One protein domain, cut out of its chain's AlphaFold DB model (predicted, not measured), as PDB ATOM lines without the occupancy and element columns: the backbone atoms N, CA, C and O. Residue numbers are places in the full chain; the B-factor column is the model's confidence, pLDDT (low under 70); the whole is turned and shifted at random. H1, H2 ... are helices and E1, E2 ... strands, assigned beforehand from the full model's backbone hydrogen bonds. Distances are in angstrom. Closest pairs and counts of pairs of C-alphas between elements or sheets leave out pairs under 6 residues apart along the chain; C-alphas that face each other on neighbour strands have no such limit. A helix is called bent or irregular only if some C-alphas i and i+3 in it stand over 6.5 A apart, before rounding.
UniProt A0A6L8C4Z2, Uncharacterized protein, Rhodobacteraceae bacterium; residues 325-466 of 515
ATOM      1  N   LYS A 325      11.335  -9.368  15.032       85.31
ATOM      2  CA  LYS A 325      11.752  -7.963  14.862       85.31
ATOM      3  C   LYS A 325      10.771  -6.961  15.475       85.31
ATOM      4  O   LYS A 325      11.204  -5.948  16.010       85.31
ATOM      5  N   ALA A 326       9.467  -7.240  15.428       79.00
ATOM      6  CA  ALA A 326       8.452  -6.378  16.037       79.00
ATOM      7  C   ALA A 326       8.497  -6.394  17.576       79.00
ATOM      8  O   ALA A 326       8.045  -5.452  18.222       79.00
ATOM      9  N   LYS A 327       9.034  -7.467  18.167       80.31
ATOM     10  CA  LYS A 327       9.065  -7.722  19.612       80.31
ATOM     11  C   LYS A 327      10.383  -8.410  19.992       80.31
ATOM     12  O   LYS A 327      10.391  -9.571  20.408       80.31
ATOM     13  N   PRO A 328      11.515  -7.697  19.859       85.69
ATOM     14  CA  PRO A 328      12.851  -8.276  20.014       85.69
ATOM     15  C   PRO A 328      13.160  -8.701  21.456       85.69
ATOM     16  O   PRO A 328      14.074  -9.493  21.685       85.69
ATOM     17  N   LYS A 329      12.361  -8.212  22.415       85.56
ATOM     18  CA  LYS A 329      12.533  -8.391  23.857       85.56
ATOM     19  C   LYS A 329      12.776  -9.847  24.266       85.56
ATOM     20  O   LYS A 329      13.651 -10.091  25.084       85.56
ATOM     21  N   ILE A 330      12.083 -10.817  23.663       88.19
ATOM     22  CA  ILE A 330      12.243 -12.237  24.022       88.19
ATOM     23  C   ILE A 330      13.635 -12.766  23.667       88.19
ATOM     24  O   ILE A 330      14.245 -13.485  24.454       88.19
ATOM     25  N   ILE A 331      14.177 -12.365  22.512       92.25
ATOM     26  CA  ILE A 331      15.540 -12.724  22.113       92.25
ATOM     27  C   ILE A 331      16.526 -12.064  23.065       92.25
ATOM     28  O   ILE A 331      17.447 -12.722  23.539       92.25
ATOM     29  N   GLY A 332      16.303 -10.793  23.395       89.12
ATOM     30  CA  GLY A 332      17.097 -10.114  24.402       89.12
ATOM     31  C   GLY A 332      17.118 -10.866  25.736       89.12
ATOM     32  O   GLY A 332      18.182 -10.993  26.328       89.12
ATOM     33  N   GLU A 333      15.969 -11.351  26.223       88.69
ATOM     34  CA  GLU A 333      15.851 -11.988  27.545       88.69
ATOM     35  C   GLU A 333      16.608 -13.316  27.567       88.69
ATOM     36  O   GLU A 333      17.249 -13.656  28.562       88.69
ATOM     37  N   ILE A 334      16.577 -14.032  26.442       92.69
ATOM     38  CA  ILE A 334      17.381 -15.232  26.219       92.69
ATOM     39  C   ILE A 334      18.869 -14.875  26.203       92.69
ATOM     40  O   ILE A 334      19.650 -15.545  26.874       92.69
ATOM     41  N   MET A 335      19.276 -13.829  25.474       92.31
ATOM     42  CA  MET A 335      20.677 -13.397  25.429       92.31
ATOM     43  C   MET A 335      21.171 -12.968  26.815       92.31
ATOM     44  O   MET A 335      22.233 -13.412  27.235       92.31
ATOM     45  N   ALA A 336      20.378 -12.200  27.564       87.25
ATOM     46  CA  ALA A 336      20.738 -11.695  28.888       87.25
ATOM     47  C   ALA A 336      20.995 -12.838  29.867       87.25
ATOM     48  O   ALA A 336      21.967 -12.826  30.617       87.25
ATOM     49  N   GLU A 337      20.136 -13.853  29.824       89.31
ATOM     50  CA  GLU A 337      20.314 -15.039  30.640       89.31
ATOM     51  C   GLU A 337      21.481 -15.915  30.163       89.31
ATOM     52  O   GLU A 337      22.231 -16.455  30.980       89.31
ATOM     53  N   MET A 338      21.659 -16.056  28.849       91.62
ATOM     54  CA  MET A 338      22.801 -16.770  28.290       91.62
ATOM     55  C   MET A 338      24.114 -16.127  28.760       91.62
ATOM     56  O   MET A 338      25.024 -16.840  29.183       91.62
ATOM     57  N   GLY A 339      24.181 -14.798  28.789       85.50
ATOM     58  CA  GLY A 339      25.378 -14.056  29.160       85.50
ATOM     59  C   GLY A 339      26.539 -14.265  28.174       85.50
ATOM     60  O   GLY A 339      26.371 -14.883  27.118       85.50
ATOM     61  N   PRO A 340      27.732 -13.745  28.497       82.88
ATOM     62  CA  PRO A 340      28.882 -13.777  27.595       82.88
ATOM     63  C   PRO A 340      29.586 -15.141  27.571       82.88
ATOM     64  O   PRO A 340      30.421 -15.383  26.705       82.88
ATOM     65  N   ASN A 341      29.283 -16.019  28.530       86.06
ATOM     66  CA  ASN A 341      30.005 -17.269  28.717       86.06
ATOM     67  C   ASN A 341      29.554 -18.347  27.716       86.06
ATOM     68  O   ASN A 341      28.353 -18.455  27.443       86.06
ATOM     69  N   PRO A 342      30.480 -19.195  27.234       93.56
ATOM     70  CA  PRO A 342      30.142 -20.361  26.429       93.56
ATOM     71  C   PRO A 342      29.160 -21.301  27.136       93.56
ATOM     72  O   PRO A 342      29.309 -21.578  28.327       93.56
ATOM     73  N   ARG A 343      28.191 -21.841  26.392       95.50
ATOM     74  CA  ARG A 343      27.201 -22.812  26.886       95.50
ATOM     75  C   ARG A 343      27.019 -23.982  25.936       95.50
ATOM     76  O   ARG A 343      27.193 -23.850  24.729       95.50
ATOM     77  N   SER A 344      26.608 -25.127  26.461       96.06
ATOM     78  CA  SER A 344      26.172 -26.252  25.634       96.06
ATOM     79  C   SER A 344      24.838 -25.954  24.933       96.06
ATOM     80  O   SER A 344      24.014 -25.167  25.411       96.06
ATOM     81  N   GLY A 345      24.570 -26.636  23.815       94.38
ATOM     82  CA  GLY A 345      23.283 -26.510  23.115       94.38
ATOM     83  C   GLY A 345      22.075 -26.929  23.968       94.38
ATOM     84  O   GLY A 345      20.991 -26.356  23.838       94.38
ATOM     85  N   GLY A 346      22.267 -27.876  24.895       96.00
ATOM     86  CA  GLY A 346      21.241 -28.295  25.854       96.00
ATOM     87  C   GLY A 346      20.873 -27.185  26.838       96.00
ATOM     88  O   GLY A 346      19.692 -26.889  27.012       96.00
ATOM     89  N   GLU A 347      21.867 -26.510  27.422       96.75
ATOM     90  CA  GLU A 347      21.634 -25.369  28.317       96.75
ATOM     91  C   GLU A 347      20.911 -24.226  27.602       96.75
ATOM     92  O   GLU A 347      19.952 -23.673  28.139       96.75
ATOM     93  N   ILE A 348      21.314 -23.911  26.366       96.62
ATOM     94  CA  ILE A 348      20.644 -22.887  25.554       96.62
ATOM     95  C   ILE A 348      19.186 -23.277  25.301       96.62
ATOM     96  O   ILE A 348      18.290 -22.459  25.499       96.62
ATOM     97  N   SER A 349      18.921 -24.533  24.939       96.81
ATOM     98  CA  SER A 349      17.554 -25.026  24.724       96.81
ATOM     99  C   SER A 349      16.692 -24.914  25.989       96.81
ATOM    100  O   SER A 349      15.519 -24.546  25.912       96.81
ATOM    101  N   VAL A 350      17.268 -25.174  27.168       97.00
ATOM    102  CA  VAL A 350      16.589 -24.994  28.463       97.00
ATOM    103  C   VAL A 350      16.270 -23.522  28.728       97.00
ATOM    104  O   VAL A 350      15.156 -23.218  29.157       97.00
ATOM    105  N   ILE A 351      17.206 -22.606  28.457       95.25
ATOM    106  CA  ILE A 351      16.982 -21.156  28.586       95.25
ATOM    107  C   ILE A 351      15.840 -20.714  27.664       95.25
ATOM    108  O   ILE A 351      14.886 -20.093  28.134       95.25
ATOM    109  N   VAL A 352      15.882 -21.092  26.382       95.12
ATOM    110  CA  VAL A 352      14.847 -20.731  25.399       95.12
ATOM    111  C   VAL A 352      13.469 -21.228  25.841       95.12
ATOM    112  O   VAL A 352      12.515 -20.451  25.911       95.12
ATOM    113  N   ASN A 353      13.358 -22.508  26.211       93.06
ATOM    114  CA  ASN A 353      12.091 -23.106  26.632       93.06
ATOM    115  C   ASN A 353      11.529 -22.482  27.911       93.06
ATOM    116  O   ASN A 353      10.313 -22.356  28.056       93.06
ATOM    117  N   ARG A 354      12.399 -22.091  28.842       92.94
ATOM    118  CA  ARG A 354      11.990 -21.411  30.069       92.94
ATOM    119  C   ARG A 354      11.489 -19.999  29.786       92.94
ATOM    120  O   ARG A 354      10.376 -19.679  30.195       92.94
ATOM    121  N   LYS A 355      12.220 -19.203  28.997       90.81
ATOM    122  CA  LYS A 355      11.779 -17.853  28.600       90.81
ATOM    123  C   LYS A 355      10.461 -17.862  27.834       90.81
ATOM    124  O   LYS A 355       9.615 -17.012  28.098       90.81
ATOM    125  N   ARG A 356      10.227 -18.860  26.976       89.44
ATOM    126  CA  ARG A 356       8.930 -19.057  26.305       89.44
ATOM    127  C   ARG A 356       7.756 -19.276  27.268       89.44
ATOM    128  O   ARG A 356       6.635 -18.935  26.911       89.44
ATOM    129  N   LYS A 357       7.989 -19.859  28.449       85.94
ATOM    130  CA  LYS A 357       6.944 -20.148  29.450       85.94
ATOM    131  C   LYS A 357       6.749 -19.017  30.459       85.94
ATOM    132  O   LYS A 357       5.628 -18.768  30.880       85.94
ATOM    133  N   GLU A 358       7.833 -18.369  30.876       83.25
ATOM    134  CA  GLU A 358       7.816 -17.363  31.948       83.25
ATOM    135  C   GLU A 358       7.398 -15.966  31.471       83.25
ATOM    136  O   GLU A 358       6.915 -15.151  32.262       83.25
ATOM    137  N   SER A 359       7.577 -15.671  30.184       78.31
ATOM    138  CA  SER A 359       7.340 -14.336  29.636       78.31
ATOM    139  C   SER A 359       5.847 -14.068  29.465       78.31
ATOM    140  O   SER A 359       5.246 -14.363  28.436       78.31
ATOM    141  N   LYS A 360       5.247 -13.460  30.492       72.56
ATOM    142  CA  LYS A 360       3.806 -13.152  30.569       72.56
ATOM    143  C   LYS A 360       3.284 -12.260  29.437       72.56
ATOM    144  O   LYS A 360       2.098 -12.251  29.166       72.56
ATOM    145  N   TRP A 361       4.163 -11.506  28.779       76.88
ATOM    146  CA  TRP A 361       3.820 -10.587  27.691       76.88
ATOM    147  C   TRP A 361       3.760 -11.274  26.308       76.88
ATOM    148  O   TRP A 361       3.518 -10.614  25.302       76.88
ATOM    149  N   LEU A 362       3.975 -12.596  26.242       74.06
ATOM    150  CA  LEU A 362       3.944 -13.372  24.995       74.06
ATOM    151  C   LEU A 362       2.535 -13.767  24.525       74.06
ATOM    152  O   LEU A 362       2.428 -14.449  23.510       74.06
ATOM    153  N   GLU A 363       1.469 -13.332  25.205       70.12
ATOM    154  CA  GLU A 363       0.071 -13.593  24.801       70.12
ATOM    155  C   GLU A 363      -0.235 -13.131  23.366       70.12
ATOM    156  O   GLU A 363      -1.140 -13.635  22.711       70.12
ATOM    157  N   GLU A 364       0.560 -12.192  22.856       71.75
ATOM    158  CA  GLU A 364       0.418 -11.621  21.523       71.75
ATOM    159  C   GLU A 364       1.165 -12.392  20.411       71.75
ATOM    160  O   GLU A 364       1.179 -11.929  19.270       71.75
ATOM    161  N   PHE A 365       1.838 -13.506  20.720       79.69
ATOM    162  CA  PHE A 365       2.395 -14.419  19.716       79.69
ATOM    163  C   PHE A 365       1.529 -15.668  19.595       79.69
ATOM    164  O   PHE A 365       1.056 -16.220  20.587       79.69
ATOM    165  N   THR A 366       1.387 -16.184  18.377       82.38
ATOM    166  CA  THR A 366       0.776 -17.501  18.182       82.38
ATOM    167  C   THR A 366       1.690 -18.603  18.728       82.38
ATOM    168  O   THR A 366       2.920 -18.491  18.705       82.38
ATOM    169  N   ALA A 367       1.104 -19.719  19.177       81.50
ATOM    170  CA  ALA A 367       1.876 -20.881  19.630       81.50
ATOM    171  C   ALA A 367       2.884 -21.352  18.561       81.50
ATOM    172  O   ALA A 367       4.040 -21.626  18.875       81.50
ATOM    173  N   THR A 368       2.472 -21.333  17.290       84.31
ATOM    174  CA  THR A 368       3.301 -21.696  16.133       84.31
ATOM    175  C   THR A 368       4.461 -20.726  15.889       84.31
ATOM    176  O   THR A 368       5.527 -21.144  15.444       84.31
ATOM    177  N   GLU A 369       4.302 -19.429  16.165       84.62
ATOM    178  CA  GLU A 369       5.417 -18.473  16.092       84.62
ATOM    179  C   GLU A 369       6.428 -18.714  17.209       84.62
ATOM    180  O   GLU A 369       7.629 -18.741  16.947       84.62
ATOM    181  N   LEU A 370       5.961 -18.955  18.437       84.94
ATOM    182  CA  LEU A 370       6.841 -19.246  19.569       84.94
ATOM    183  C   LEU A 370       7.579 -20.576  19.405       84.94
ATOM    184  O   LEU A 370       8.716 -20.694  19.851       84.94
ATOM    185  N   GLU A 371       6.973 -21.571  18.758       87.19
ATOM    186  CA  GLU A 371       7.642 -22.830  18.410       87.19
ATOM    187  C   GLU A 371       8.856 -22.635  17.504       87.19
ATOM    188  O   GLU A 371       9.824 -23.379  17.631       87.19
ATOM    189  N   LYS A 372       8.845 -21.600  16.656       90.06
ATOM    190  CA  LYS A 372       9.993 -21.241  15.814       90.06
ATOM    191  C   LYS A 372      11.114 -20.553  16.593       90.06
ATOM    192  O   LYS A 372      12.188 -20.381  16.030       90.06
ATOM    193  N   LEU A 373      10.890 -20.131  17.841       92.00
ATOM    194  CA  LEU A 373      11.952 -19.637  18.717       92.00
ATOM    195  C   LEU A 373      12.612 -20.820  19.424       92.00
ATOM    196  O   LEU A 373      12.196 -21.234  20.507       92.00
ATOM    197  N   ASP A 374      13.646 -21.359  18.793       93.38
ATOM    198  CA  ASP A 374      14.425 -22.487  19.288       93.38
ATOM    199  C   ASP A 374      15.940 -22.242  19.136       93.38
ATOM    200  O   ASP A 374      16.402 -21.163  18.747       93.38
ATOM    201  N   PHE A 375      16.736 -23.259  19.464       93.38
ATOM    202  CA  PHE A 375      18.185 -23.234  19.276       93.38
ATOM    203  C   PHE A 375      18.578 -22.958  17.812       93.38
ATOM    204  O   PHE A 375      19.466 -22.145  17.545       93.38
ATOM    205  N   ASN A 376      17.894 -23.596  16.858       90.06
ATOM    206  CA  ASN A 376      18.197 -23.472  15.433       90.06
ATOM    207  C   ASN A 376      17.920 -22.063  14.914       90.06
ATOM    208  O   ASN A 376      18.679 -21.561  14.089       90.06
ATOM    209  N   PHE A 377      16.872 -21.411  15.411       92.81
ATOM    210  CA  PHE A 377      16.584 -20.015  15.134       92.81
ATOM    211  C   PHE A 377      17.744 -19.126  15.583       92.81
ATOM    212  O   PHE A 377      18.296 -18.385  14.769       92.81
ATOM    213  N   LEU A 378      18.172 -19.230  16.846       94.44
ATOM    214  CA  LEU A 378      19.273 -18.408  17.358       94.44
ATOM    215  C   LEU A 378      20.559 -18.618  16.553       94.44
ATOM    216  O   LEU A 378      21.265 -17.654  16.257       94.44
ATOM    217  N   HIS A 379      20.840 -19.863  16.170       91.81
ATOM    218  CA  HIS A 379      22.006 -20.209  15.367       91.81
ATOM    219  C   HIS A 379      21.903 -19.654  13.937       91.81
ATOM    220  O   HIS A 379      22.806 -18.967  13.457       91.81
ATOM    221  N   ARG A 380      20.762 -19.861  13.268       88.62
ATOM    222  CA  ARG A 380      20.500 -19.392  11.897       88.62
ATOM    223  C   ARG A 380      20.589 -17.878  11.764       88.62
ATOM    224  O   ARG A 380      21.147 -17.384  10.789       88.62
ATOM    225  N   TYR A 381      20.078 -17.151  12.749       91.12
ATOM    226  CA  TYR A 381      20.131 -15.692  12.772       91.12
ATOM    227  C   TYR A 381      21.421 -15.141  13.412       91.12
ATOM    228  O   TYR A 381      21.611 -13.925  13.502       91.12
ATOM    229  N   GLY A 382      22.357 -16.016  13.799       91.69
ATOM    230  CA  GLY A 382      23.695 -15.650  14.258       91.69
ATOM    231  C   GLY A 382      23.744 -15.015  15.646       91.69
ATOM    232  O   GLY A 382      24.686 -14.277  15.932       91.69
ATOM    233  N   PHE A 383      22.729 -15.249  16.481       93.75
ATOM    234  CA  PHE A 383      22.748 -14.881  17.899       93.75
ATOM    235  C   PHE A 383      23.628 -15.816  18.718       93.75
ATOM    236  O   PHE A 383      24.198 -15.385  19.716       93.75
ATOM    237  N   ILE A 384      23.759 -17.065  18.279       94.44
ATOM    238  CA  ILE A 384      24.690 -18.041  18.835       94.44
ATOM    239  C   ILE A 384      25.489 -18.674  17.709       94.44
ATOM    240  O   ILE A 384      25.000 -18.811  16.588       94.44
ATOM    241  N   ASP A 385      26.707 -19.077  18.027       93.62
ATOM    242  CA  ASP A 385      27.558 -19.821  17.124       93.62
ATOM    243  C   ASP A 385      28.525 -20.724  17.886       93.62
ATOM    244  O   ASP A 385      28.841 -20.456  19.049       93.62
ATOM    245  N   VAL A 386      28.965 -21.799  17.233       91.00
ATOM    246  CA  VAL A 386      29.903 -22.765  17.804       91.00
ATOM    247  C   VAL A 386      31.288 -22.144  17.961       91.00
ATOM    248  O   VAL A 386      31.789 -21.447  17.078       91.00
ATOM    249  N   ILE A 387      31.938 -22.432  19.082       89.81
ATOM    250  CA  ILE A 387      33.331 -22.061  19.307       89.81
ATOM    251  C   ILE A 387      34.214 -23.120  18.633       89.81
ATOM    252  O   ILE A 387      34.149 -24.295  19.008       89.81
ATOM    253  N   PRO A 388      35.027 -22.741  17.633       84.50
ATOM    254  CA  PRO A 388      35.820 -23.700  16.877       84.50
ATOM    255  C   PRO A 388      36.932 -24.320  17.732       84.50
ATOM    256  O   PRO A 388      37.421 -23.711  18.681       84.50
ATOM    257  N   ASN A 389      37.374 -25.519  17.342       81.12
ATOM    258  CA  ASN A 389      38.504 -26.251  17.937       81.12
ATOM    259  C   ASN A 389      38.331 -26.677  19.409       81.12
ATOM    260  O   ASN A 389      39.319 -26.991  20.073       81.12
ATOM    261  N   LEU A 390      37.098 -26.727  19.921       84.44
ATOM    262  CA  LEU A 390      36.810 -27.313  21.231       84.44
ATOM    263  C   LEU A 390      36.468 -28.810  21.117       84.44
ATOM    264  O   LEU A 390      35.843 -29.220  20.139       84.44
ATOM    265  N   PRO A 391      36.824 -29.636  22.122       84.75
ATOM    266  CA  PRO A 391      36.502 -31.067  22.125       84.75
ATOM    267  C   PRO A 391      34.998 -31.342  22.263       84.75
ATOM    268  O   PRO A 391      34.523 -32.407  21.879       84.75
ATOM    269  N   VAL A 392      34.252 -30.386  22.823       88.31
ATOM    270  CA  VAL A 392      32.798 -30.428  22.983       88.31
ATOM    271  C   VAL A 392      32.232 -29.147  22.371       88.31
ATOM    272  O   VAL A 392      32.784 -28.074  22.637       88.31
ATOM    273  N   PRO A 393      31.149 -29.219  21.576       89.81
ATOM    274  CA  PRO A 393      30.557 -28.035  20.978       89.81
ATOM    275  C   PRO A 393      29.952 -27.140  22.064       89.81
ATOM    276  O   PRO A 393      28.932 -27.468  22.678       89.81
ATOM    277  N   LEU A 394      30.596 -25.997  22.285       94.06
ATOM    278  CA  LEU A 394      30.064 -24.895  23.075       94.06
ATOM    279  C   LEU A 394      29.685 -23.749  22.149       94.06
ATOM    280  O   LEU A 394      30.304 -23.548  21.105       94.06
ATOM    281  N   PHE A 395      28.673 -23.002  22.557       94.56
ATOM    282  CA  PHE A 395      28.066 -21.932  21.793       94.56
ATOM    283  C   PHE A 395      28.107 -20.634  22.586       94.56
ATOM    284  O   PHE A 395      27.920 -20.625  23.803       94.56
ATOM    285  N   GLN A 396      28.318 -19.531  21.882       92.88
ATOM    286  CA  GLN A 396      28.256 -18.181  22.436       92.88
ATOM    287  C   GLN A 396      27.775 -17.206  21.366       92.88
ATOM    288  O   GLN A 396      27.731 -17.555  20.186       92.88
ATOM    289  N   CYS A 397      27.443 -15.971  21.744       92.31
ATOM    290  CA  CYS A 397      27.212 -14.949  20.730       92.31
ATOM    291  C   CYS A 397      28.542 -14.598  20.048       92.31
ATOM    292  O   CYS A 397      29.462 -14.153  20.735       92.31
ATOM    293  N   PRO A 398      28.671 -14.764  18.718       91.06
ATOM    294  CA  PRO A 398      29.949 -14.560  18.042       91.06
ATOM    295  C   PRO A 398      30.333 -13.079  17.917       91.06
ATOM    296  O   PRO A 398      31.465 -12.769  17.562       91.06
ATOM    297  N   ILE A 399      29.393 -12.163  18.181       90.31
ATOM    298  CA  ILE A 399      29.603 -10.720  18.099       90.31
ATOM    299  C   ILE A 399      29.213 -10.095  19.445       90.31
ATOM    300  O   ILE A 399      28.014  -9.994  19.728       90.31
ATOM    301  N   PRO A 400      30.174  -9.610  20.249       84.75
ATOM    302  CA  PRO A 400      29.874  -8.977  21.532       84.75
ATOM    303  C   PRO A 400      28.869  -7.828  21.402       84.75
ATOM    304  O   PRO A 400      27.831  -7.815  22.055       84.75
ATOM    305  N   SER A 401      29.079  -6.918  20.447       84.19
ATOM    306  CA  SER A 401      28.153  -5.802  20.243       84.19
ATOM    307  C   SER A 401      26.743  -6.217  19.803       84.19
ATOM    308  O   SER A 401      25.807  -5.462  20.054       84.19
ATOM    309  N   LEU A 402      26.556  -7.393  19.186       89.50
ATOM    310  CA  LEU A 402      25.224  -7.900  18.839       89.50
ATOM    311  C   LEU A 402      24.472  -8.368  20.075       89.50
ATOM    312  O   LEU A 402      23.312  -7.998  20.240       89.50
ATOM    313  N   HIS A 403      25.079  -9.197  20.927       88.12
ATOM    314  CA  HIS A 403      24.342  -9.653  22.104       88.12
ATOM    315  C   HIS A 403      24.093  -8.467  23.039       88.12
ATOM    316  O   HIS A 403      23.005  -8.394  23.589       88.12
ATOM    317  N   SER A 404      24.973  -7.466  23.130       82.12
ATOM    318  CA  SER A 404      24.696  -6.263  23.923       82.12
ATOM    319  C   SER A 404      23.518  -5.488  23.383       82.12
ATOM    320  O   SER A 404      22.633  -5.096  24.138       82.12
ATOM    321  N   TYR A 405      23.485  -5.317  22.063       85.25
ATOM    322  CA  TYR A 405      22.352  -4.723  21.385       85.25
ATOM    323  C   TYR A 405      21.065  -5.516  21.655       85.25
ATOM    324  O   TYR A 405      20.044  -4.935  22.007       85.25
ATOM    325  N   ALA A 406      21.114  -6.848  21.573       87.69
ATOM    326  CA  ALA A 406      19.972  -7.709  21.855       87.69
ATOM    327  C   ALA A 406      19.522  -7.624  23.320       87.69
ATOM    328  O   ALA A 406      18.338  -7.442  23.576       87.69
ATOM    329  N   VAL A 407      20.437  -7.689  24.286       82.88
ATOM    330  CA  VAL A 407      20.135  -7.555  25.719       82.88
ATOM    331  C   VAL A 407      19.533  -6.197  26.024       82.88
ATOM    332  O   VAL A 407      18.576  -6.122  26.787       82.88
ATOM    333  N   ALA A 408      19.995  -5.127  25.384       75.69
ATOM    334  CA  ALA A 408      19.408  -3.807  25.564       75.69
ATOM    335  C   ALA A 408      17.897  -3.784  25.230       75.69
ATOM    336  O   ALA A 408      17.125  -3.091  25.901       75.69
ATOM    337  N   THR A 409      17.437  -4.639  24.302       70.31
ATOM    338  CA  THR A 409      16.003  -4.804  23.977       70.31
ATOM    339  C   THR A 409      15.153  -5.405  25.107       70.31
ATOM    340  O   THR A 409      13.927  -5.333  25.044       70.31
ATOM    341  N   THR A 410      15.767  -5.942  26.169       66.88
ATOM    342  CA  THR A 410      15.064  -6.494  27.348       66.88
ATOM    343  C   THR A 410      14.555  -5.466  28.335       66.88
ATOM    344  O   THR A 410      13.737  -5.803  29.190       66.88
ATOM    345  N   GLY A 411      15.012  -4.220  28.223       60.12
ATOM    346  CA  GLY A 411      14.723  -3.196  29.222       60.12
ATOM    347  C   GLY A 411      15.940  -2.411  29.685       60.12
ATOM    348  O   GLY A 411      15.865  -1.770  30.728       60.12
ATOM    349  N   SER A 412      17.026  -2.373  28.907       68.31
ATOM    350  CA  SER A 412      18.011  -1.301  29.059       68.31
ATOM    351  C   SER A 412      18.040  -0.432  27.806       68.31
ATOM    352  O   SER A 412      18.992  -0.490  27.021       68.31
ATOM    353  N   PRO A 413      16.995   0.391  27.592       70.50
ATOM    354  CA  PRO A 413      16.906   1.211  26.397       70.50
ATOM    355  C   PRO A 413      18.086   2.176  26.291       70.50
ATOM    356  O   PRO A 413      18.494   2.497  25.183       70.50
ATOM    357  N   LEU A 414      18.689   2.576  27.419       80.31
ATOM    358  CA  LEU A 414      19.870   3.440  27.443       80.31
ATOM    359  C   LEU A 414      21.064   2.844  26.680       80.31
ATOM    360  O   LEU A 414      21.749   3.586  25.979       80.31
ATOM    361  N   HIS A 415      21.290   1.525  26.732       79.81
ATOM    362  CA  HIS A 415      22.324   0.890  25.904       79.81
ATOM    363  C   HIS A 415      21.950   0.919  24.415       79.81
ATOM    364  O   HIS A 415      22.812   1.194  23.582       79.81
ATOM    365  N   THR A 416      20.678   0.697  24.058       76.62
ATOM    366  CA  THR A 416      20.208   0.787  22.660       76.62
ATOM    367  C   THR A 416      20.425   2.189  22.093       76.62
ATOM    368  O   THR A 416      20.972   2.329  21.001       76.62
ATOM    369  N   LEU A 417      20.075   3.230  22.856       81.38
ATOM    370  CA  LEU A 417      20.324   4.628  22.484       81.38
ATOM    371  C   LEU A 417      21.814   4.919  22.310       81.38
ATOM    372  O   LEU A 417      22.206   5.642  21.398       81.38
ATOM    373  N   ALA A 418      22.653   4.347  23.180       85.00
ATOM    374  CA  ALA A 418      24.101   4.484  23.098       85.00
ATOM    375  C   ALA A 418      24.685   3.833  21.835       85.00
ATOM    376  O   ALA A 418      25.751   4.242  21.373       85.00
ATOM    377  N   TYR A 419      23.989   2.866  21.231       82.50
ATOM    378  CA  TYR A 419      24.326   2.362  19.903       82.50
ATOM    379  C   TYR A 419      23.850   3.299  18.791       82.50
ATOM    380  O   TYR A 419      24.647   3.639  17.925       82.50
ATOM    381  N   SER A 420      22.602   3.765  18.814       80.88
ATOM    382  CA  SER A 420      22.024   4.570  17.722       80.88
ATOM    383  C   SER A 420      22.305   6.080  17.790       80.88
ATOM    384  O   SER A 420      21.905   6.804  16.884       80.88
ATOM    385  N   ASN A 421      22.978   6.569  18.838       86.19
ATOM    386  CA  ASN A 421      23.123   8.002  19.137       86.19
ATOM    387  C   ASN A 421      21.773   8.741  19.243       86.19
ATOM    388  O   ASN A 421      21.657   9.912  18.876       86.19
ATOM    389  N   ASP A 422      20.739   8.064  19.738       84.31
ATOM    390  CA  ASP A 422      19.403   8.645  19.868       84.31
ATOM    391  C   ASP A 422      19.311   9.519  21.136       84.31
ATOM    392  O   ASP A 422      18.838   9.132  22.205       84.31
ATOM    393  N   ILE A 423      19.846  10.735  21.016       84.44
ATOM    394  CA  ILE A 423      19.851  11.747  22.081       84.44
ATOM    395  C   ILE A 423      18.429  12.227  22.395       84.44
ATOM    396  O   ILE A 423      18.131  12.564  23.540       84.44
ATOM    397  N   GLU A 424      17.550  12.265  21.396       84.25
ATOM    398  CA  GLU A 424      16.189  12.782  21.549       84.25
ATOM    399  C   GLU A 424      15.353  11.894  22.471       84.25
ATOM    400  O   GLU A 424      14.605  12.386  23.321       84.25
ATOM    401  N   SER A 425      15.518  10.577  22.354       82.31
ATOM    402  CA  SER A 425      14.846   9.623  23.230       82.31
ATOM    403  C   SER A 425      15.510   9.508  24.607       82.31
ATOM    404  O   SER A 425      14.820   9.165  25.568       82.31
ATOM    405  N   PHE A 426      16.795   9.864  24.759       85.00
ATOM    406  CA  PHE A 426      17.525   9.777  26.038       85.00
ATOM    407  C   PHE A 426      16.798  10.475  27.193       85.00
ATOM    408  O   PHE A 426      16.592   9.870  28.246       85.00
ATOM    409  N   GLY A 427      16.314  11.703  26.975       76.94
ATOM    410  CA  GLY A 427      15.564  12.444  27.994       76.94
ATOM    411  C   GLY A 427      14.280  11.731  28.435       76.94
ATOM    412  O   GLY A 427      13.956  11.712  29.621       76.94
ATOM    413  N   LYS A 428      13.576  11.067  27.508       79.31
ATOM    414  CA  LYS A 428      12.364  10.290  27.822       79.31
ATOM    415  C   LYS A 428      12.695   9.059  28.665       79.31
ATOM    416  O   LYS A 428      11.955   8.734  29.585       79.31
ATOM    417  N   MET A 429      13.809   8.384  28.383       76.94
ATOM    418  CA  MET A 429      14.216   7.198  29.139       76.94
ATOM    419  C   MET A 429      14.695   7.514  30.558       76.94
ATOM    420  O   MET A 429      14.432   6.712  31.453       76.94
ATOM    421  N   LEU A 430      15.300   8.680  30.798       73.38
ATOM    422  CA  LEU A 430      15.626   9.118  32.161       73.38
ATOM    423  C   LEU A 430      14.375   9.394  33.002       73.38
ATOM    424  O   LEU A 430      14.300   8.951  34.145       73.38
ATOM    425  N   VAL A 431      13.355  10.042  32.425       74.19
ATOM    426  CA  VAL A 431      12.063  10.280  33.104       74.19
ATOM    427  C   VAL A 431      11.381   8.968  33.501       74.19
ATOM    428  O   VAL A 431      10.713   8.898  34.528       74.19
ATOM    429  N   LEU A 432      11.583   7.908  32.716       72.50
ATOM    430  CA  LEU A 432      11.070   6.568  33.005       72.50
ATOM    431  C   LEU A 432      11.893   5.802  34.065       72.50
ATOM    432  O   LEU A 432      11.593   4.640  34.324       72.50
ATOM    433  N   GLY A 433      12.908   6.424  34.679       68.88
ATOM    434  CA  GLY A 433      13.648   5.866  35.816       68.88
ATOM    435  C   GLY A 433      14.634   4.748  35.465       68.88
ATOM    436  O   GLY A 433      14.929   3.910  36.313       68.88
ATOM    437  N   HIS A 434      15.128   4.697  34.224       76.50
ATOM    438  CA  HIS A 434      16.108   3.685  33.821       76.50
ATOM    439  C   HIS A 434      17.462   3.910  34.503       76.50
ATOM    440  O   HIS A 434      17.949   5.039  34.568       76.50
ATOM    441  N   ASP A 435      18.095   2.822  34.950       81.19
ATOM    442  CA  ASP A 435      19.422   2.872  35.564       81.19
ATOM    443  C   ASP A 435      20.487   3.294  34.541       81.19
ATOM    444  O   ASP A 435      20.841   2.548  33.624       81.19
ATOM    445  N   ILE A 436      21.003   4.510  34.723       84.81
ATOM    446  CA  ILE A 436      22.024   5.133  33.878       84.81
ATOM    447  C   ILE A 436      23.395   4.449  33.978       84.81
ATOM    448  O   ILE A 436      24.201   4.557  33.055       84.81
ATOM    449  N   ASN A 437      23.635   3.719  35.070       86.00
ATOM    450  CA  ASN A 437      24.864   2.976  35.347       86.00
ATOM    451  C   ASN A 437      24.675   1.463  35.220       86.00
ATOM    452  O   ASN A 437      25.602   0.703  35.518       86.00
ATOM    453  N   GLY A 438      23.494   1.027  34.772       81.75
ATOM    454  CA  GLY A 438      23.199  -0.378  34.560       81.75
ATOM    455  C   GLY A 438      24.240  -0.981  33.626       81.75
ATOM    456  O   GLY A 438      24.601  -0.371  32.623       81.75
ATOM    457  N   LYS A 439      24.746  -2.165  33.960       80.94
ATOM    458  CA  LYS A 439      25.744  -2.860  33.144       80.94
ATOM    459  C   LYS A 439      25.071  -3.907  32.272       80.94
ATOM    460  O   LYS A 439      24.176  -4.616  32.729       80.94
ATOM    461  N   ASP A 440      25.505  -4.007  31.021       74.81
ATOM    462  CA  ASP A 440      25.146  -5.123  30.156       74.81
ATOM    463  C   ASP A 440      25.878  -6.413  30.568       74.81
ATOM    464  O   ASP A 440      26.677  -6.443  31.508       74.81
ATOM    465  N   ALA A 441      25.617  -7.502  29.847       70.44
ATOM    466  CA  ALA A 441      26.192  -8.811  30.143       70.44
ATOM    467  C   ALA A 441      27.734  -8.878  30.021       70.44
ATOM    468  O   ALA A 441      28.328  -9.842  30.493       70.44
ATOM    469  N   TRP A 442      28.394  -7.864  29.445       73.31
ATOM    470  CA  TRP A 442      29.859  -7.733  29.382       73.31
ATOM    471  C   TRP A 442      30.388  -6.654  30.324       73.31
ATOM    472  O   TRP A 442      31.541  -6.241  30.209       73.31
ATOM    473  N   GLY A 443      29.566  -6.175  31.259       77.75
ATOM    474  CA  GLY A 443      29.981  -5.169  32.227       77.75
ATOM    475  C   GLY A 443      30.062  -3.754  31.654       77.75
ATOM    476  O   GLY A 443      30.661  -2.892  32.292       77.75
ATOM    477  N   ARG A 444      29.496  -3.496  30.470       82.25
ATOM    478  CA  ARG A 444      29.552  -2.180  29.817       82.25
ATOM    479  C   ARG A 444      28.347  -1.361  30.251       82.25
ATOM    480  O   ARG A 444      27.255  -1.906  30.320       82.25
ATOM    481  N   THR A 445      28.535  -0.073  30.531       87.19
ATOM    482  CA  THR A 445      27.436   0.864  30.827       87.19
ATOM    483  C   THR A 445      26.962   1.566  29.547       87.19
ATOM    484  O   THR A 445      27.709   1.594  28.556       87.19
ATOM    485  N   PRO A 446      25.781   2.220  29.537       87.94
ATOM    486  CA  PRO A 446      25.377   3.083  28.430       87.94
ATOM    487  C   PRO A 446      26.426   4.156  28.130       87.94
ATOM    488  O   PRO A 446      26.708   4.433  26.963       87.94
ATOM    489  N   LEU A 447      27.063   4.704  29.174       89.19
ATOM    490  CA  LEU A 447      28.147   5.670  29.031       89.19
ATOM    491  C   LEU A 447      29.385   5.043  28.381       89.19
ATOM    492  O   LEU A 447      29.998   5.690  27.530       89.19
ATOM    493  N   THR A 448      29.750   3.808  28.740       86.62
ATOM    494  CA  THR A 448      30.860   3.083  28.107       86.62
ATOM    495  C   THR A 448      30.606   2.940  26.610       86.62
ATOM    496  O   THR A 448      31.456   3.342  25.824       86.62
ATOM    497  N   ILE A 449      29.413   2.496  26.203       85.94
ATOM    498  CA  ILE A 449      29.052   2.357  24.782       85.94
ATOM    499  C   ILE A 449      29.034   3.717  24.073       85.94
ATOM    500  O   ILE A 449      29.597   3.859  22.989       85.94
ATOM    501  N   ALA A 450      28.422   4.744  24.674       87.62
ATOM    502  CA  ALA A 450      28.380   6.085  24.092       87.62
ATOM    503  C   ALA A 450      29.795   6.670  23.927       87.62
ATOM    504  O   ALA A 450      30.094   7.310  22.920       87.62
ATOM    505  N   SER A 451      30.688   6.403  24.883       87.44
ATOM    506  CA  SER A 451      32.095   6.813  24.836       87.44
ATOM    507  C   SER A 451      32.872   6.034  23.776       87.44
ATOM    508  O   SER A 451      33.551   6.641  22.950       87.44
ATOM    509  N   GLU A 452      32.721   4.709  23.740       82.94
ATOM    510  CA  GLU A 452      33.296   3.829  22.718       82.94
ATOM    511  C   GLU A 452      32.839   4.213  21.320       82.94
ATOM    512  O   GLU A 452      33.626   4.087  20.388       82.94
ATOM    513  N   ASN A 453      31.617   4.728  21.170       80.88
ATOM    514  CA  ASN A 453      31.066   5.198  19.906       80.88
ATOM    515  C   ASN A 453      31.364   6.678  19.601       80.88
ATOM    516  O   ASN A 453      31.158   7.100  18.473       80.88
ATOM    517  N   ASN A 454      31.984   7.437  20.511       85.12
ATOM    518  CA  ASN A 454      32.208   8.892  20.410       85.12
ATOM    519  C   ASN A 454      30.918   9.732  20.308       85.12
ATOM    520  O   ASN A 454      30.900  10.800  19.692       85.12
ATOM    521  N   TRP A 455      29.832   9.302  20.948       89.81
ATOM    522  CA  TRP A 455      28.596  10.079  21.067       89.81
ATOM    523  C   TRP A 455      28.751  11.166  22.122       89.81
ATOM    524  O   TRP A 455      28.098  11.139  23.154       89.81
ATOM    525  N   HIS A 456      29.636  12.136  21.872       88.00
ATOM    526  CA  HIS A 456      30.051  13.139  22.857       88.00
ATOM    527  C   HIS A 456      28.880  13.880  23.497       88.00
ATOM    528  O   HIS A 456      28.877  14.071  24.706       88.00
ATOM    529  N   LYS A 457      27.872  14.264  22.705       88.75
ATOM    530  CA  LYS A 457      26.666  14.923  23.225       88.75
ATOM    531  C   LYS A 457      25.871  13.988  24.137       88.75
ATOM    532  O   LYS A 457      25.521  14.391  25.239       88.75
ATOM    533  N   LEU A 458      25.642  12.744  23.714       88.88
ATOM    534  CA  LEU A 458      24.935  11.747  24.517       88.88
ATOM    535  C   LEU A 458      25.705  11.399  25.796       88.88
ATOM    536  O   LEU A 458      25.127  11.423  26.871       88.88
ATOM    537  N   ALA A 459      27.008  11.139  25.692       90.06
ATOM    538  CA  ALA A 459      27.890  10.845  26.815       90.06
ATOM    539  C   ALA A 459      27.969  12.023  27.795       90.06
ATOM    540  O   ALA A 459      27.930  11.823  29.004       90.06
ATOM    541  N   PHE A 460      28.025  13.260  27.289       89.00
ATOM    542  CA  PHE A 460      27.962  14.457  28.122       89.00
ATOM    543  C   PHE A 460      26.624  14.554  28.858       89.00
ATOM    544  O   PHE A 460      26.620  14.772  30.067       89.00
ATOM    545  N   CYS A 461      25.502  14.345  28.159       89.06
ATOM    546  CA  CYS A 461      24.191  14.263  28.799       89.06
ATOM    547  C   CYS A 461      24.167  13.152  29.855       89.06
ATOM    548  O   CYS A 461      23.738  13.399  30.970       89.06
ATOM    549  N   MET A 462      24.707  11.966  29.564       91.19
ATOM    550  CA  MET A 462      24.780  10.862  30.520       91.19
ATOM    551  C   MET A 462      25.580  11.230  31.774       91.19
ATOM    552  O   MET A 462      25.095  11.040  32.882       91.19
ATOM    553  N   VAL A 463      26.775  11.809  31.626       90.50
ATOM    554  CA  VAL A 463      27.603  12.247  32.765       90.50
ATOM    555  C   VAL A 463      26.900  13.335  33.576       90.50
ATOM    556  O   VAL A 463      26.915  13.289  34.803       90.50
ATOM    557  N   LYS A 464      26.254  14.297  32.905       89.75
ATOM    558  CA  LYS A 464      25.488  15.365  33.564       89.75
ATOM    559  C   LYS A 464      24.345  14.805  34.415       89.75
ATOM    560  O   LYS A 464      24.075  15.332  35.488       89.75
ATOM    561  N   GLU A 465      23.720  13.736  33.944       87.75
ATOM    562  CA  GLU A 465      22.599  13.056  34.597       87.75
ATOM    563  C   GLU A 465      23.068  11.954  35.575       87.75
ATOM    564  O   GLU A 465      22.269  11.148  36.043       87.75
ATOM    565  N   GLY A 466      24.366  11.921  35.920       86.00
ATOM    566  CA  GLY A 466      24.911  11.074  36.988       86.00
ATOM    567  C   GLY A 466      25.534   9.746  36.545       86.00
ATOM    568  O   GLY A 466      25.752   8.867  37.384       86.00
TER     569      GLY A 466
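This is residues 325 to 466 of the 515 residues of an uncharacterized protein of Rhodobacteraceae bacterium (UniProt A0A6L8C4Z2). A flat slab of short helices, in which H2, H1, H6 and H7 follow one another in a row and two helical hairpins, H7 with H8 and H9 with H10, form a block at one end. At the other end H5 packs across H2, H3 and H4 lie near the last residues of H2, and E1 lies near its first. The printed part has 142 residues with ten named helices and one named strand, in the order H1 H2 H3 H4 H5 E1 H6 H7 H8 H9 H10, and is mostly helix. It is compact, with a radius of gyration of the C-alphas of 16.3 A, and spans 46 by 40 by 19 A.

Start at H2, residues 345 to 358, which touches H1, residues 329 to 338, at Val 352 and Ile 334, with C-alphas 6.1 A apart; this hairpin has a steep tilt of 44 degrees. H5, residues 375 to 380, touches H2 about perpendicular, at 73 degrees, with C-alphas of Phe 375 and Ser 349 5.8 A apart. Near Arg 356 of H2, H3, residues 360 to 364, and H4, residues 367 to 371, are close but not clearly touching, at 7.7 A and 7.1 A between closest C-alphas. E1, residues 394 to 396, pairs with no named strand; residues 343 to 344 and 385 to 386 pair antiparallel with parts of it. From H1, look to H6, residues 400 to 408: C-alphas of Gly 332 and Val 407 are closest, 4.2 A apart. The hub is H7, residues 413 to 420. It touches H6 at Thr 416 and Ala 408, 5.5 A between C-alphas; H8, residues 423 to 431, at Leu 417 and Phe 426, 6.9 A; and H9, residues 446 to 453, at His 415 and Pro 446, 4.5 A. H10, residues 456 to 464, touches H9 at Ala 459 and Ala 450, C-alphas 5.5 A apart. H8 and H10 only just touch, only at their ends, with 3 pairs of C-alphas within 8 A. The helix packing is part aligned, part crossed. Every O i to N i+4 pair is within hydrogen-bond range in H1, H2, H4, H5, H6, H7, H9 and H10; H8 has 3 of 5, and H3 0 of 1, with 0 of 2 O i to N i+3 pairs.

Find C-alpha 345 at (23.283, -26.510, 23.115); from there H2 runs 20.0 A to C-alpha 358. H1 begins at C-alpha 329, (12.533, -8.391, 23.857), and is 14.0 A long; H8 is 13.6 A, H6 12.4 A. H3 is irregular: C-alphas 361 and 364 are 7.1 A apart. H10 ends at C-alpha 464, (25.488, 15.365, 33.564).

The C-alphas of Pro 391 and Val 431 are the two farthest apart, 49.3 A. The printed part has no cut. The long links are H5 to E1, residues 381 to 393, and H8 to H9, residues 432 to 445. Look for pLDDT under 70 at residues 410 to 412 and 433.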